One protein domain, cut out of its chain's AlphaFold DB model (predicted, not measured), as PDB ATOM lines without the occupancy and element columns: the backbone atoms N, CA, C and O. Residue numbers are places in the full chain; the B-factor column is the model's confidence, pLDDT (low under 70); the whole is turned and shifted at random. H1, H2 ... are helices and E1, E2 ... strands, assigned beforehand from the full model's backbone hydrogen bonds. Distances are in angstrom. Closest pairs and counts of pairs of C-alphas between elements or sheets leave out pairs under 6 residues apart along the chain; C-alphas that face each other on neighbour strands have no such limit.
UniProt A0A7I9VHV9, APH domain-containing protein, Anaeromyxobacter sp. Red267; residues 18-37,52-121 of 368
ATOM      1  N   ARG A  18     -14.928  33.797 -41.766       92.31
ATOM      2  CA  ARG A  18     -15.933  32.783 -42.123       92.31
ATOM      3  C   ARG A  18     -17.349  33.223 -41.738       92.31
ATOM      4  O   ARG A  18     -18.264  33.055 -42.528       92.31
ATOM      5  N   SER A  19     -17.520  33.831 -40.565       91.50
ATOM      6  CA  SER A  19     -18.825  34.326 -40.110       91.50
ATOM      7  C   SER A  19     -19.304  35.541 -40.906       91.50
ATOM      8  O   SER A  19     -20.506  35.764 -41.006       91.50
ATOM      9  N   VAL A  20     -18.377  36.342 -41.444       93.56
ATOM     10  CA  VAL A  20     -18.710  37.420 -42.387       93.56
ATOM     11  C   VAL A  20     -19.190  36.810 -43.698       93.56
ATOM     12  O   VAL A  20     -20.301  37.104 -44.114       93.56
ATOM     13  N   VAL A  21     -18.407  35.908 -44.296       94.38
ATOM     14  CA  VAL A  21     -18.758  35.240 -45.560       94.38
ATOM     15  C   VAL A  21     -20.109  34.542 -45.463       94.38
ATOM     16  O   VAL A  21     -20.947  34.773 -46.319       94.38
ATOM     17  N   GLU A  22     -20.369  33.798 -44.388       93.94
ATOM     18  CA  GLU A  22     -21.655  33.120 -44.191       93.94
ATOM     19  C   GLU A  22     -22.846  34.094 -44.134       93.94
ATOM     20  O   GLU A  22     -23.927  33.767 -44.608       93.94
ATOM     21  N   ARG A  23     -22.667  35.313 -43.599       93.25
ATOM     22  CA  ARG A  23     -23.716  36.348 -43.642       93.25
ATOM     23  C   ARG A  23     -23.897  36.950 -45.030       93.25
ATOM     24  O   ARG A  23     -25.023  37.260 -45.401       93.25
ATOM     25  N   LEU A  24     -22.798  37.201 -45.742       94.25
ATOM     26  CA  LEU A  24     -22.822  37.913 -47.024       94.25
ATOM     27  C   LEU A  24     -23.227  37.009 -48.191       94.25
ATOM     28  O   LEU A  24     -23.888  37.459 -49.118       94.25
ATOM     29  N   SER A  25     -22.806  35.750 -48.143       94.00
ATOM     30  CA  SER A  25     -23.015  34.737 -49.170       94.00
ATOM     31  C   SER A  25     -23.166  33.368 -48.487       94.00
ATOM     32  O   SER A  25     -22.189  32.625 -48.361       94.00
ATOM     33  N   PRO A  26     -24.370  33.045 -47.972       95.19
ATOM     34  CA  PRO A  26     -24.620  31.799 -47.250       95.19
ATOM     35  C   PRO A  26     -24.207  30.562 -48.054       95.19
ATOM     36  O   PRO A  26     -24.566  30.419 -49.226       95.19
ATOM     37  N   GLY A  27     -23.451  29.658 -47.425       93.62
ATOM     38  CA  GLY A  27     -22.931  28.455 -48.079       93.62
ATOM     39  C   GLY A  27     -21.715  28.675 -48.988       93.62
ATOM     40  O   GLY A  27     -21.275  27.722 -49.628       93.62
ATOM     41  N   ALA A  28     -21.157  29.889 -49.058       96.12
ATOM     42  CA  ALA A  28     -19.880  30.121 -49.725       96.12
ATOM     43  C   ALA A  28     -18.687  29.668 -48.865       96.12
ATOM     44  O   ALA A  28     -18.651  29.841 -47.645       96.12
ATOM     45  N   GLU A  29     -17.656  29.136 -49.516       95.31
ATOM     46  CA  GLU A  29     -16.430  28.665 -48.876       95.31
ATOM     47  C   GLU A  29     -15.253  29.593 -49.175       95.31
ATOM     48  O   GLU A  29     -15.031  29.986 -50.319       95.31
ATOM     49  N   ILE A  30     -14.445  29.902 -48.156       95.75
ATOM     50  CA  ILE A  30     -13.164  30.593 -48.357       95.75
ATOM     51  C   ILE A  30     -12.150  29.579 -48.886       95.75
ATOM     52  O   ILE A  30     -11.778  28.649 -48.169       95.75
ATOM     53  N   VAL A  31     -11.676  29.790 -50.113       95.50
ATOM     54  CA  VAL A  31     -10.727  28.891 -50.793       95.50
ATOM     55  C   VAL A  31      -9.290  29.417 -50.802       95.50
ATOM     56  O   VAL A  31      -8.368  28.658 -51.086       95.50
ATOM     57  N   GLY A  32      -9.071  30.693 -50.466       92.81
ATOM     58  CA  GLY A  32      -7.733  31.281 -50.381       92.81
ATOM     59  C   GLY A  32      -7.739  32.754 -49.977       92.81
ATOM     60  O   GLY A  32      -8.793  33.389 -49.919       92.81
ATOM     61  N   CYS A  33      -6.560  33.305 -49.682       92.44
ATOM     62  CA  CYS A  33      -6.365  34.734 -49.435       92.44
ATOM     63  C   CYS A  33      -5.066  35.218 -50.089       92.44
ATOM     64  O   CYS A  33      -4.064  34.504 -50.086       92.44
ATOM     65  N   GLU A  34      -5.074  36.441 -50.616       90.62
ATOM     66  CA  GLU A  34      -3.950  37.036 -51.349       90.62
ATOM     67  C   GLU A  34      -3.785  38.514 -50.955       90.62
ATOM     68  O   GLU A  34      -4.773  39.251 -50.961       90.62
ATOM     69  N   PRO A  35      -2.579  39.004 -50.619       85.81
ATOM     70  CA  PRO A  35      -2.361  40.434 -50.406       85.81
ATOM     71  C   PRO A  35      -2.545  41.222 -51.709       85.81
ATOM     72  O   PRO A  35      -2.105  40.796 -52.775       85.81
ATOM     73  N   LEU A  36      -3.163  42.399 -51.620       80.94
ATOM     74  CA  LEU A  36      -3.301  43.348 -52.722       80.94
ATOM     75  C   LEU A  36      -2.272  44.481 -52.554       80.94
ATOM     76  O   LEU A  36      -2.371  45.293 -51.636       80.94
ATOM     77  N   GLY A  37      -1.290  44.540 -53.462       66.00
ATOM     78  CA  GLY A  37      -0.091  45.393 -53.360       66.00
ATOM     79  C   GLY A  37       1.012  44.678 -52.564       66.00
ATOM     80  O   GLY A  37       0.738  44.115 -51.514       66.00
ATOM     81  N   GLY A  52      -2.710  50.392 -44.732       65.88
ATOM     82  CA  GLY A  52      -3.086  49.002 -44.499       65.88
ATOM     83  C   GLY A  52      -2.659  48.103 -45.661       65.88
ATOM     84  O   GLY A  52      -2.337  48.597 -46.742       65.88
ATOM     85  N   LEU A  53      -2.672  46.786 -45.437       75.31
ATOM     86  CA  LEU A  53      -2.470  45.772 -46.476       75.31
ATOM     87  C   LEU A  53      -3.830  45.139 -46.806       75.31
ATOM     88  O   LEU A  53      -4.312  44.314 -46.025       75.31
ATOM     89  N   PRO A  54      -4.494  45.545 -47.902       87.38
ATOM     90  CA  PRO A  54      -5.745  44.920 -48.297       87.38
ATOM     91  C   PRO A  54      -5.511  43.449 -48.654       87.38
ATOM     92  O   PRO A  54      -4.513  43.099 -49.276       87.38
ATOM     93  N   LEU A  55      -6.446  42.588 -48.270       90.94
ATOM     94  CA  LEU A  55      -6.413  41.154 -48.545       90.94
ATOM     95  C   LEU A  55      -7.594  40.788 -49.422       90.94
ATOM     96  O   LEU A  55      -8.744  40.970 -49.033       90.94
ATOM     97  N   ARG A  56      -7.319  40.232 -50.593       94.62
ATOM     98  CA  ARG A  56      -8.331  39.563 -51.396       94.62
ATOM     99  C   ARG A  56      -8.665  38.227 -50.740       94.62
ATOM    100  O   ARG A  56      -7.777  37.405 -50.537       94.62
ATOM    101  N   ILE A  57      -9.930  38.013 -50.415       95.25
ATOM    102  CA  ILE A  57     -10.474  36.759 -49.896       95.25
ATOM    103  C   ILE A  57     -11.153  36.056 -51.067       95.25
ATOM    104  O   ILE A  57     -12.138  36.564 -51.595       95.25
ATOM    105  N   LEU A  58     -10.606  34.924 -51.497       96.25
ATOM    106  CA  LEU A  58     -11.145  34.135 -52.601       96.25
ATOM    107  C   LEU A  58     -12.244  33.217 -52.079       96.25
ATOM    108  O   LEU A  58     -12.036  32.485 -51.105       96.25
ATOM    109  N   LEU A  59     -13.389  33.238 -52.750       96.81
ATOM    110  CA  LEU A  59     -14.575  32.482 -52.389       96.81
ATOM    111  C   LEU A  59     -14.963  31.505 -53.500       96.81
ATOM    112  O   LEU A  59     -14.732  31.747 -54.688       96.81
ATOM    113  N   ARG A  60     -15.607  30.414 -53.098       96.69
ATOM    114  CA  ARG A  60     -16.436  29.575 -53.961       96.69
ATOM    115  C   ARG A  60     -17.869  29.681 -53.461       96.69
ATOM    116  O   ARG A  60     -18.119  29.344 -52.308       96.69
ATOM    117  N   THR A  61     -18.787  30.170 -54.286       94.62
ATOM    118  CA  THR A  61     -20.200  30.314 -53.905       94.62
ATOM    119  C   THR A  61     -20.868  28.946 -53.734       94.62
ATOM    120  O   THR A  61     -20.342  27.926 -54.184       94.62
ATOM    121  N   ALA A  62     -22.070  28.917 -53.150       93.12
ATOM    122  CA  ALA A  62     -22.857  27.687 -53.020       93.12
ATOM    123  C   ALA A  62     -23.169  27.008 -54.375       93.12
ATOM    124  O   ALA A  62     -23.367  25.796 -54.424       93.12
ATOM    125  N   SER A  63     -23.186  27.764 -55.484       93.38
ATOM    126  CA  SER A  63     -23.350  27.224 -56.844       93.38
ATOM    127  C   SER A  63     -22.042  26.727 -57.474       93.38
ATOM    128  O   SER A  63     -22.066  26.208 -58.586       93.38
ATOM    129  N   GLY A  64     -20.904  26.877 -56.790       93.19
ATOM    130  CA  GLY A  64     -19.579  26.471 -57.262       93.19
ATOM    131  C   GLY A  64     -18.802  27.545 -58.032       93.19
ATOM    132  O   GLY A  64     -17.644  27.297 -58.385       93.19
ATOM    133  N   GLU A  65     -19.396  28.720 -58.251       95.31
ATOM    134  CA  GLU A  65     -18.799  29.828 -59.006       95.31
ATOM    135  C   GLU A  65     -17.720  30.563 -58.186       95.31
ATOM    136  O   GLU A  65     -17.829  30.647 -56.958       95.31
ATOM    137  N   PRO A  66     -16.660  31.088 -58.828       95.94
ATOM    138  CA  PRO A  66     -15.649  31.882 -58.146       95.94
ATOM    139  C   PRO A  66     -16.176  33.281 -57.808       95.94
ATOM    140  O   PRO A  66     -16.791  33.943 -58.640       95.94
ATOM    141  N   ASP A  67     -15.855  33.757 -56.609       96.00
ATOM    142  CA  ASP A  67     -16.134  35.123 -56.162       96.00
ATOM    143  C   ASP A  67     -14.970  35.641 -55.295       96.00
ATOM    144  O   ASP A  67     -14.063  34.883 -54.931       96.00
ATOM    145  N   ALA A  68     -14.926  36.937 -54.994       95.62
ATOM    146  CA  ALA A  68     -13.902  37.497 -54.125       95.62
ATOM    147  C   ALA A  68     -14.371  38.729 -53.350       95.62
ATOM    148  O   ALA A  68     -15.007  39.630 -53.885       95.62
ATOM    149  N   LEU A  69     -13.920  38.820 -52.101       96.25
ATOM    150  CA  LEU A  69     -14.052  40.011 -51.266       96.25
ATOM    151  C   LEU A  69     -12.688  40.671 -51.075       96.25
ATOM    152  O   LEU A  69     -11.650  40.024 -51.206       96.25
ATOM    153  N   VAL A  70     -12.671  41.952 -50.710       94.88
ATOM    154  CA  VAL A  70     -11.446  42.630 -50.270       94.88
ATOM    155  C   VAL A  70     -11.599  43.037 -48.814       94.88
ATOM    156  O   VAL A  70     -12.361  43.941 -48.485       94.88
ATOM    157  N   PHE A  71     -10.840  42.386 -47.942       92.94
ATOM    158  CA  PHE A  71     -10.745  42.743 -46.540       92.94
ATOM    159  C   PHE A  71      -9.718  43.857 -46.346       92.94
ATOM    160  O   PHE A  71      -8.555  43.727 -46.732       92.94
ATOM    161  N   ARG A  72     -10.149  44.966 -45.744       91.56
ATOM    162  CA  ARG A  72      -9.317  46.145 -45.486       91.56
ATOM    163  C   ARG A  72      -9.205  46.369 -43.985       91.56
ATOM    164  O   ARG A  72     -10.196  46.284 -43.266       91.56
ATOM    165  N   THR A  73      -8.006  46.698 -43.521       88.12
ATOM    166  CA  THR A  73      -7.771  47.186 -42.157       88.12
ATOM    167  C   THR A  73      -7.014  48.498 -42.214       88.12
ATOM    168  O   THR A  73      -6.150  48.653 -43.074       88.12
ATOM    169  N   ALA A  74      -7.277  49.387 -41.261       87.06
ATOM    170  CA  ALA A  74      -6.501  50.604 -41.069       87.06
ATOM    171  C   ALA A  74      -5.431  50.381 -39.986       87.06
ATOM    172  O   ALA A  74      -5.727  49.891 -38.888       87.06
ATOM    173  N   SER A  75      -4.189  50.737 -40.294       87.12
ATOM    174  CA  SER A  75      -3.063  50.743 -39.357       87.12
ATOM    175  C   SER A  75      -2.958  52.097 -38.657       87.12
ATOM    176  O   SER A  75      -3.373  53.118 -39.191       87.12
ATOM    177  N   ALA A  76      -2.405  52.118 -37.443       87.44
ATOM    178  CA  ALA A  76      -2.145  53.377 -36.753       87.44
ATOM    179  C   ALA A  76      -0.964  54.120 -37.396       87.44
ATOM    180  O   ALA A  76       0.089  53.521 -37.620       87.44
ATOM    181  N   ASP A  77      -1.115  55.424 -37.632       87.06
ATOM    182  CA  ASP A  77      -0.066  56.278 -38.192       87.06
ATOM    183  C   ASP A  77      -0.214  57.757 -37.780       87.06
ATOM    184  O   ASP A  77      -1.137  58.146 -37.068       87.06
ATOM    185  N   VAL A  78       0.720  58.598 -38.236       86.81
ATOM    186  CA  VAL A  78       0.842  60.021 -37.862       86.81
ATOM    187  C   VAL A  78      -0.003  60.993 -38.706       86.81
ATOM    188  O   VAL A  78      -0.016  62.208 -38.449       86.81
ATOM    189  N   PHE A  79      -0.670  60.497 -39.746       86.94
ATOM    190  CA  PHE A  79      -1.451  61.290 -40.698       86.94
ATOM    191  C   PHE A  79      -2.886  61.526 -40.246       86.94
ATOM    192  O   PHE A  79      -3.588  62.318 -40.864       86.94
ATOM    193  N   GLY A  80      -3.263  60.974 -39.098       84.75
ATOM    194  CA  GLY A  80      -4.587  61.155 -38.525       84.75
ATOM    195  C   GLY A  80      -5.265  59.848 -38.169       84.75
ATOM    196  O   GLY A  80      -6.419  59.914 -37.799       84.75
ATOM    197  N   HIS A  81      -4.584  58.699 -38.254       89.06
ATOM    198  CA  HIS A  81      -5.150  57.381 -37.950       89.06
ATOM    199  C   HIS A  81      -4.622  56.789 -36.631       89.06
ATOM    200  O   HIS A  81      -4.726  55.582 -36.397       89.06
ATOM    201  N   ASP A  82      -4.010  57.592 -35.757       89.38
ATOM    202  CA  ASP A  82      -3.361  57.114 -34.533       89.38
ATOM    203  C   ASP A  82      -4.365  56.559 -33.509       89.38
ATOM    204  O   ASP A  82      -4.140  55.489 -32.921       89.38
ATOM    205  N   ARG A  83      -5.520  57.212 -33.330       91.06
ATOM    206  CA  ARG A  83      -6.539  56.769 -32.369       91.06
ATOM    207  C   ARG A  83      -7.419  55.693 -32.988       91.06
ATOM    208  O   ARG A  83      -7.683  55.663 -34.186       91.06
ATOM    209  N   ARG A  84      -7.965  54.818 -32.138       93.38
ATOM    210  CA  ARG A  84      -8.991  53.853 -32.572       93.38
ATOM    211  C   ARG A  84     -10.209  54.557 -33.183       93.38
ATOM    212  O   ARG A  84     -10.770  54.035 -34.135       93.38
ATOM    213  N   ALA A  85     -10.599  55.707 -32.628       93.69
ATOM    214  CA  ALA A  85     -11.724  56.495 -33.124       93.69
ATOM    215  C   ALA A  85     -11.472  57.033 -34.539       93.69
ATOM    216  O   ALA A  85     -12.369  56.955 -35.365       93.69
ATOM    217  N   ASP A  86     -10.249  57.482 -34.838       93.44
ATOM    218  CA  ASP A  86      -9.920  57.998 -36.166       93.44
ATOM    219  C   ASP A  86     -10.078  56.916 -37.249       93.44
ATOM    220  O   ASP A  86     -10.713  57.128 -38.276       93.44
ATOM    221  N   ARG A  87      -9.563  55.709 -36.980       94.44
ATOM    222  CA  ARG A  87      -9.681  54.563 -37.898       94.44
ATOM    223  C   ARG A  87     -11.114  54.066 -38.049       94.44
ATOM    224  O   ARG A  87     -11.489  53.576 -39.106       94.44
ATOM    225  N   ALA A  88     -11.906  54.156 -36.980       95.19
ATOM    226  CA  ALA A  88     -13.328  53.852 -37.055       95.19
ATOM    227  C   ALA A  88     -14.047  54.868 -37.953       95.19
ATOM    228  O   ALA A  88     -14.784  54.453 -38.837       95.19
ATOM    229  N   ALA A  89     -13.778  56.166 -37.775       94.81
ATOM    230  CA  ALA A  89     -14.351  57.222 -38.604       94.81
ATOM    231  C   ALA A  89     -13.990  57.048 -40.088       94.81
ATOM    232  O   ALA A  89     -14.871  57.148 -40.932       94.81
ATOM    233  N   GLU A  90     -12.735  56.716 -40.405       94.75
ATOM    234  CA  GLU A  90     -12.291  56.442 -41.780       94.75
ATOM    235  C   GLU A  90     -13.072  55.284 -42.424       94.75
ATOM    236  O   GLU A  90     -13.596  55.424 -43.527       94.75
ATOM    237  N   LEU A  91     -13.165  54.137 -41.739       95.31
ATOM    238  CA  LEU A  91     -13.821  52.943 -42.281       95.31
ATOM    239  C   LEU A  91     -15.342  53.105 -42.393       95.31
ATOM    240  O   LEU A  91     -15.925  52.603 -43.350       95.31
ATOM    241  N   LEU A  92     -15.971  53.794 -41.437       96.50
ATOM    242  CA  LEU A  92     -17.403  54.098 -41.481       96.50
ATOM    243  C   LEU A  92     -17.712  55.078 -42.613       96.50
ATOM    244  O   LEU A  92     -18.562  54.784 -43.442       96.50
ATOM    245  N   LEU A  93     -16.938  56.161 -42.743       95.88
ATOM    246  CA  LEU A  93     -17.106  57.105 -43.846       95.88
ATOM    247  C   LEU A  93     -16.931  56.421 -45.208       95.88
ATOM    248  O   LEU A  93     -17.692  56.687 -46.135       95.88
ATOM    249  N   ALA A  94     -15.945  55.527 -45.338       95.44
ATOM    250  CA  ALA A  94     -15.762  54.735 -46.551       95.44
ATOM    251  C   ALA A  94     -16.988  53.857 -46.847       95.44
ATOM    252  O   ALA A  94     -17.443  53.810 -47.988       95.44
ATOM    253  N   PHE A  95     -17.538  53.191 -45.830       96.56
ATOM    254  CA  PHE A  95     -18.744  52.380 -45.975       96.56
ATOM    255  C   PHE A  95     -19.950  53.213 -46.435       96.56
ATOM    256  O   PHE A  95     -20.614  52.831 -47.396       96.56
ATOM    257  N   ASP A  96     -20.157  54.378 -45.823       95.62
ATOM    258  CA  ASP A  96     -21.305  55.244 -46.101       95.62
ATOM    259  C   ASP A  96     -21.231  55.905 -47.488       95.62
ATOM    260  O   ASP A  96     -22.249  56.080 -48.151       95.62
ATOM    261  N   THR A  97     -20.028  56.261 -47.957       96.94
ATOM    262  CA  THR A  97     -19.863  57.118 -49.149       96.94
ATOM    263  C   THR A  97     -19.460  56.380 -50.424       96.94
ATOM    264  O   THR A  97     -19.674  56.901 -51.518       96.94
ATOM    265  N   PHE A  98     -18.905  55.163 -50.344       96.94
ATOM    266  CA  PHE A  98     -18.481  54.429 -51.547       96.94
ATOM    267  C   PHE A  98     -19.640  54.198 -52.526       96.94
ATOM    268  O   PHE A  98     -19.447  54.324 -53.733       96.94
ATOM    269  N   GLY A  99     -20.844  53.914 -52.018       95.06
ATOM    270  CA  GLY A  99     -22.036  53.691 -52.843       95.06
ATOM    271  C   GLY A  99     -22.563  54.941 -53.562       95.06
ATOM    272  O   GLY A  99     -23.318  54.813 -54.523       95.06
ATOM    273  N   GLU A 100     -22.155  56.142 -53.143       96.81
ATOM    274  CA  GLU A 100     -22.584  57.407 -53.755       96.81
ATOM    275  C   GLU A 100     -21.817  57.726 -55.050       96.81
ATOM    276  O   GLU A 100     -22.232  58.582 -55.836       96.81
ATOM    277  N   LEU A 101     -20.693  57.041 -55.294       96.88
ATOM    278  CA  LEU A 101     -19.776  57.326 -56.392       96.88
ATOM    279  C   LEU A 101     -19.946  56.317 -57.547       96.88
ATOM    280  O   LEU A 101     -19.648  55.130 -57.384       96.88
ATOM    281  N   PRO A 102     -20.355  56.757 -58.755       96.62
ATOM    282  CA  PRO A 102     -20.470  55.869 -59.909       96.62
ATOM    283  C   PRO A 102     -19.151  55.162 -60.241       96.62
ATOM    284  O   PRO A 102     -18.103  55.794 -60.361       96.62
ATOM    285  N   GLY A 103     -19.215  53.844 -60.435       95.25
ATOM    286  CA  GLY A 103     -18.043  53.024 -60.763       95.25
ATOM    287  C   GLY A 103     -17.112  52.738 -59.579       95.25
ATOM    288  O   GLY A 103     -16.048  52.154 -59.785       95.25
ATOM    289  N   HIS A 104     -17.487  53.122 -58.357       97.44
ATOM    290  CA  HIS A 104     -16.763  52.743 -57.150       97.44
ATOM    291  C   HIS A 104     -17.124  51.314 -56.712       97.44
ATOM    292  O   HIS A 104     -18.215  50.819 -56.991       97.44
ATOM    293  N   VAL A 105     -16.202  50.627 -56.027       95.06
ATOM    294  CA  VAL A 105     -16.487  49.307 -55.440       95.06
ATOM    295  C   VAL A 105     -17.558  49.432 -54.357       95.06
ATOM    296  O   VAL A 105     -17.496  50.353 -53.540       95.06
ATOM    297  N   GLU A 106     -18.498  48.490 -54.335       95.19
ATOM    298  CA  GLU A 106     -19.502  48.384 -53.280       95.19
ATOM    299  C   GLU A 106     -18.830  48.073 -51.935       95.19
ATOM    300  O   GLU A 106     -18.070  47.107 -51.798       95.19
ATOM    301  N   ALA A 107     -19.116  48.891 -50.923       96.50
ATOM    302  CA  ALA A 107     -18.755  48.580 -49.552       96.50
ATOM    303  C   ALA A 107     -19.801  47.622 -48.977       96.50
ATOM    304  O   ALA A 107     -20.907  48.029 -48.637       96.50
ATOM    305  N   VAL A 108     -19.459  46.335 -48.893       96.50
ATOM    306  CA  VAL A 108     -20.406  45.335 -48.395       96.50
ATOM    307  C   VAL A 108     -20.468  45.340 -46.870       96.50
ATOM    308  O   VAL A 108     -21.534  45.539 -46.334       96.50
ATOM    309  N   ASP A 109     -19.389  45.190 -46.109       96.81
ATOM    310  CA  ASP A 109     -19.474  45.147 -44.635       96.81
ATOM    311  C   ASP A 109     -18.472  46.117 -44.000       96.81
ATOM    312  O   ASP A 109     -17.399  46.369 -44.551       96.81
ATOM    313  N   VAL A 110     -18.810  46.621 -42.816       96.69
ATOM    314  CA  VAL A 110     -17.931  47.414 -41.950       96.69
ATOM    315  C   VAL A 110     -18.111  46.931 -40.520       96.69
ATOM    316  O   VAL A 110     -19.192  46.496 -40.130       96.69
ATOM    317  N   GLY A 111     -17.053  46.949 -39.718       95.19
ATOM    318  CA  GLY A 111     -17.143  46.396 -38.376       95.19
ATOM    319  C   GLY A 111     -15.881  46.537 -37.548       95.19
ATOM    320  O   GLY A 111     -14.914  47.192 -37.930       95.19
ATOM    321  N   ALA A 112     -15.897  45.887 -36.391       94.38
ATOM    322  CA  ALA A 112     -14.789  45.875 -35.450       94.38
ATOM    323  C   ALA A 112     -14.372  44.446 -35.091       94.38
ATOM    324  O   ALA A 112     -15.176  43.511 -35.091       94.38
ATOM    325  N   PHE A 113     -13.106  44.286 -34.711       91.50
ATOM    326  CA  PHE A 113     -12.626  43.053 -34.097       91.50
ATOM    327  C   PHE A 113     -13.173  42.928 -32.669       91.50
ATOM    328  O   PHE A 113     -12.943  43.809 -31.836       91.50
ATOM    329  N   ALA A 114     -13.852  41.820 -32.380       90.69
ATOM    330  CA  ALA A 114     -14.281  41.412 -31.046       90.69
ATOM    331  C   ALA A 114     -13.600  40.082 -30.647       90.69
ATOM    332  O   ALA A 114     -13.089  39.375 -31.521       90.69
ATOM    333  N   PRO A 115     -13.563  39.722 -29.348       87.06
ATOM    334  CA  PRO A 115     -12.984  38.452 -28.898       87.06
ATOM    335  C   PRO A 115     -13.588  37.219 -29.590       87.06
ATOM    336  O   PRO A 115     -12.877  36.255 -29.854       87.06
ATOM    337  N   GLU A 116     -14.877  37.269 -29.934       85.31
ATOM    338  CA  GLU A 116     -15.626  36.180 -30.573       85.31
ATOM    339  C   GLU A 116     -15.553  36.204 -32.114       85.31
ATOM    340  O   GLU A 116     -16.129  35.342 -32.775       85.31
ATOM    341  N   GLY A 117     -14.859  37.185 -32.706       88.75
ATOM    342  CA  GLY A 117     -14.738  37.365 -34.155       88.75
ATOM    343  C   GLY A 117     -15.091  38.777 -34.625       88.75
ATOM    344  O   GLY A 117     -15.114  39.730 -33.849       88.75
ATOM    345  N   LEU A 118     -15.351  38.934 -35.925       93.75
ATOM    346  CA  LEU A 118     -15.720  40.225 -36.510       93.75
ATOM    347  C   LEU A 118     -17.174  40.576 -36.173       93.75
ATOM    348  O   LEU A 118     -18.096  39.817 -36.483       93.75
ATOM    349  N   ARG A 119     -17.374  41.748 -35.565       94.19
ATOM    350  CA  ARG A 119     -18.688  42.321 -35.271       94.19
ATOM    351  C   ARG A 119     -19.034  43.352 -36.333       94.19
ATOM    352  O   ARG A 119     -18.396  44.401 -36.383       94.19
ATOM    353  N   SER A 120     -20.029  43.035 -37.154       95.25
ATOM    354  CA  SER A 120     -20.551  43.964 -38.155       95.25
ATOM    355  C   SER A 120     -21.231  45.159 -37.481       95.25
ATOM    356  O   SER A 120     -21.855  45.022 -36.427       95.25
ATOM    357  N   LEU A 121     -21.060  46.321 -38.102       96.19
ATOM    358  CA  LEU A 121     -21.715  47.592 -37.818       96.19
ATOM    359  C   LEU A 121     -22.519  48.085 -39.034       96.19
ATOM    360  O   LEU A 121     -23.048  49.184 -38.980       96.19
TER     361      LEU A 121
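What this domain is: This is residues 18 to 37 and 52 to 121 of the 368 residues of the protein "APH domain-containing protein" of Anaeromyxobacter sp. Red267 (UniProt A0A7I9VHV9). A twisted three-stranded sheet, E1 to E3, and a small separate hairpin, E4 and E5, have the short helix H1 between them, while the longer helix H2 lies away from the three-stranded sheet, at the end of a long link. The 90 printed residues hold two named helices and five named strands, in the order H1, E1, E2, E3, H2, E4, E5, a mixed class; both sheets are antiparallel, the larger in the order E1, E2, E3. The whole is only just compact, close to loose, with a radius of gyration of the C-alphas of 14.3 A and spans of 44 by 36 by 26 A.

Where its parts are: H1 is residues 18 to 24, with C-alpha 18 at (-15.933, 32.783, -42.123). E1, residues 29 to 35, is 18.4 A long; E2 is residues 55 to 60, 16.2 A, and E3 residues 66 to 71, 16.6 A. H2, residues 84 to 98, is 21.2 A long. E4 is residues 111 to 114 and E5 residues 117 to 120, with C-alpha 120 at (-20.551, 43.964, -38.155).

How they stand to each other: H1 only grazes the larger sheet; its closest C-alphas to E1 are those of Arg 18 and Ile 30, 7.2 A apart. The C-alphas of Val 20 and Leu 118, the closest of H1 and E5, are also 7.2 A apart. E1 and E2 are antiparallel at 156 degrees, with N 31 and O 58 at 2.9 A. E2 and E3 form a hairpin, with N 57 and O 69 at 2.8 A. H2 is not on this sheet; H2 and E4 are near each other. In the hairpin E4 and E5, N 112 and O 119 are 2.9 A apart. In H1 and H2 every O i to N i+4 pair is within hydrogen-bond range.

The domain as a whole: The C-alphas farthest apart, of Ser 63 and Val 78, are 45.0 A apart. Residues 38 to 51 are not printed, and C-alphas 37 and 52 are 10.0 A apart across the cut. The links E3 to H2 and H2 to E4 are long. The mean pLDDT of the printed part is 92.4; residues 37 and 52 are under 70.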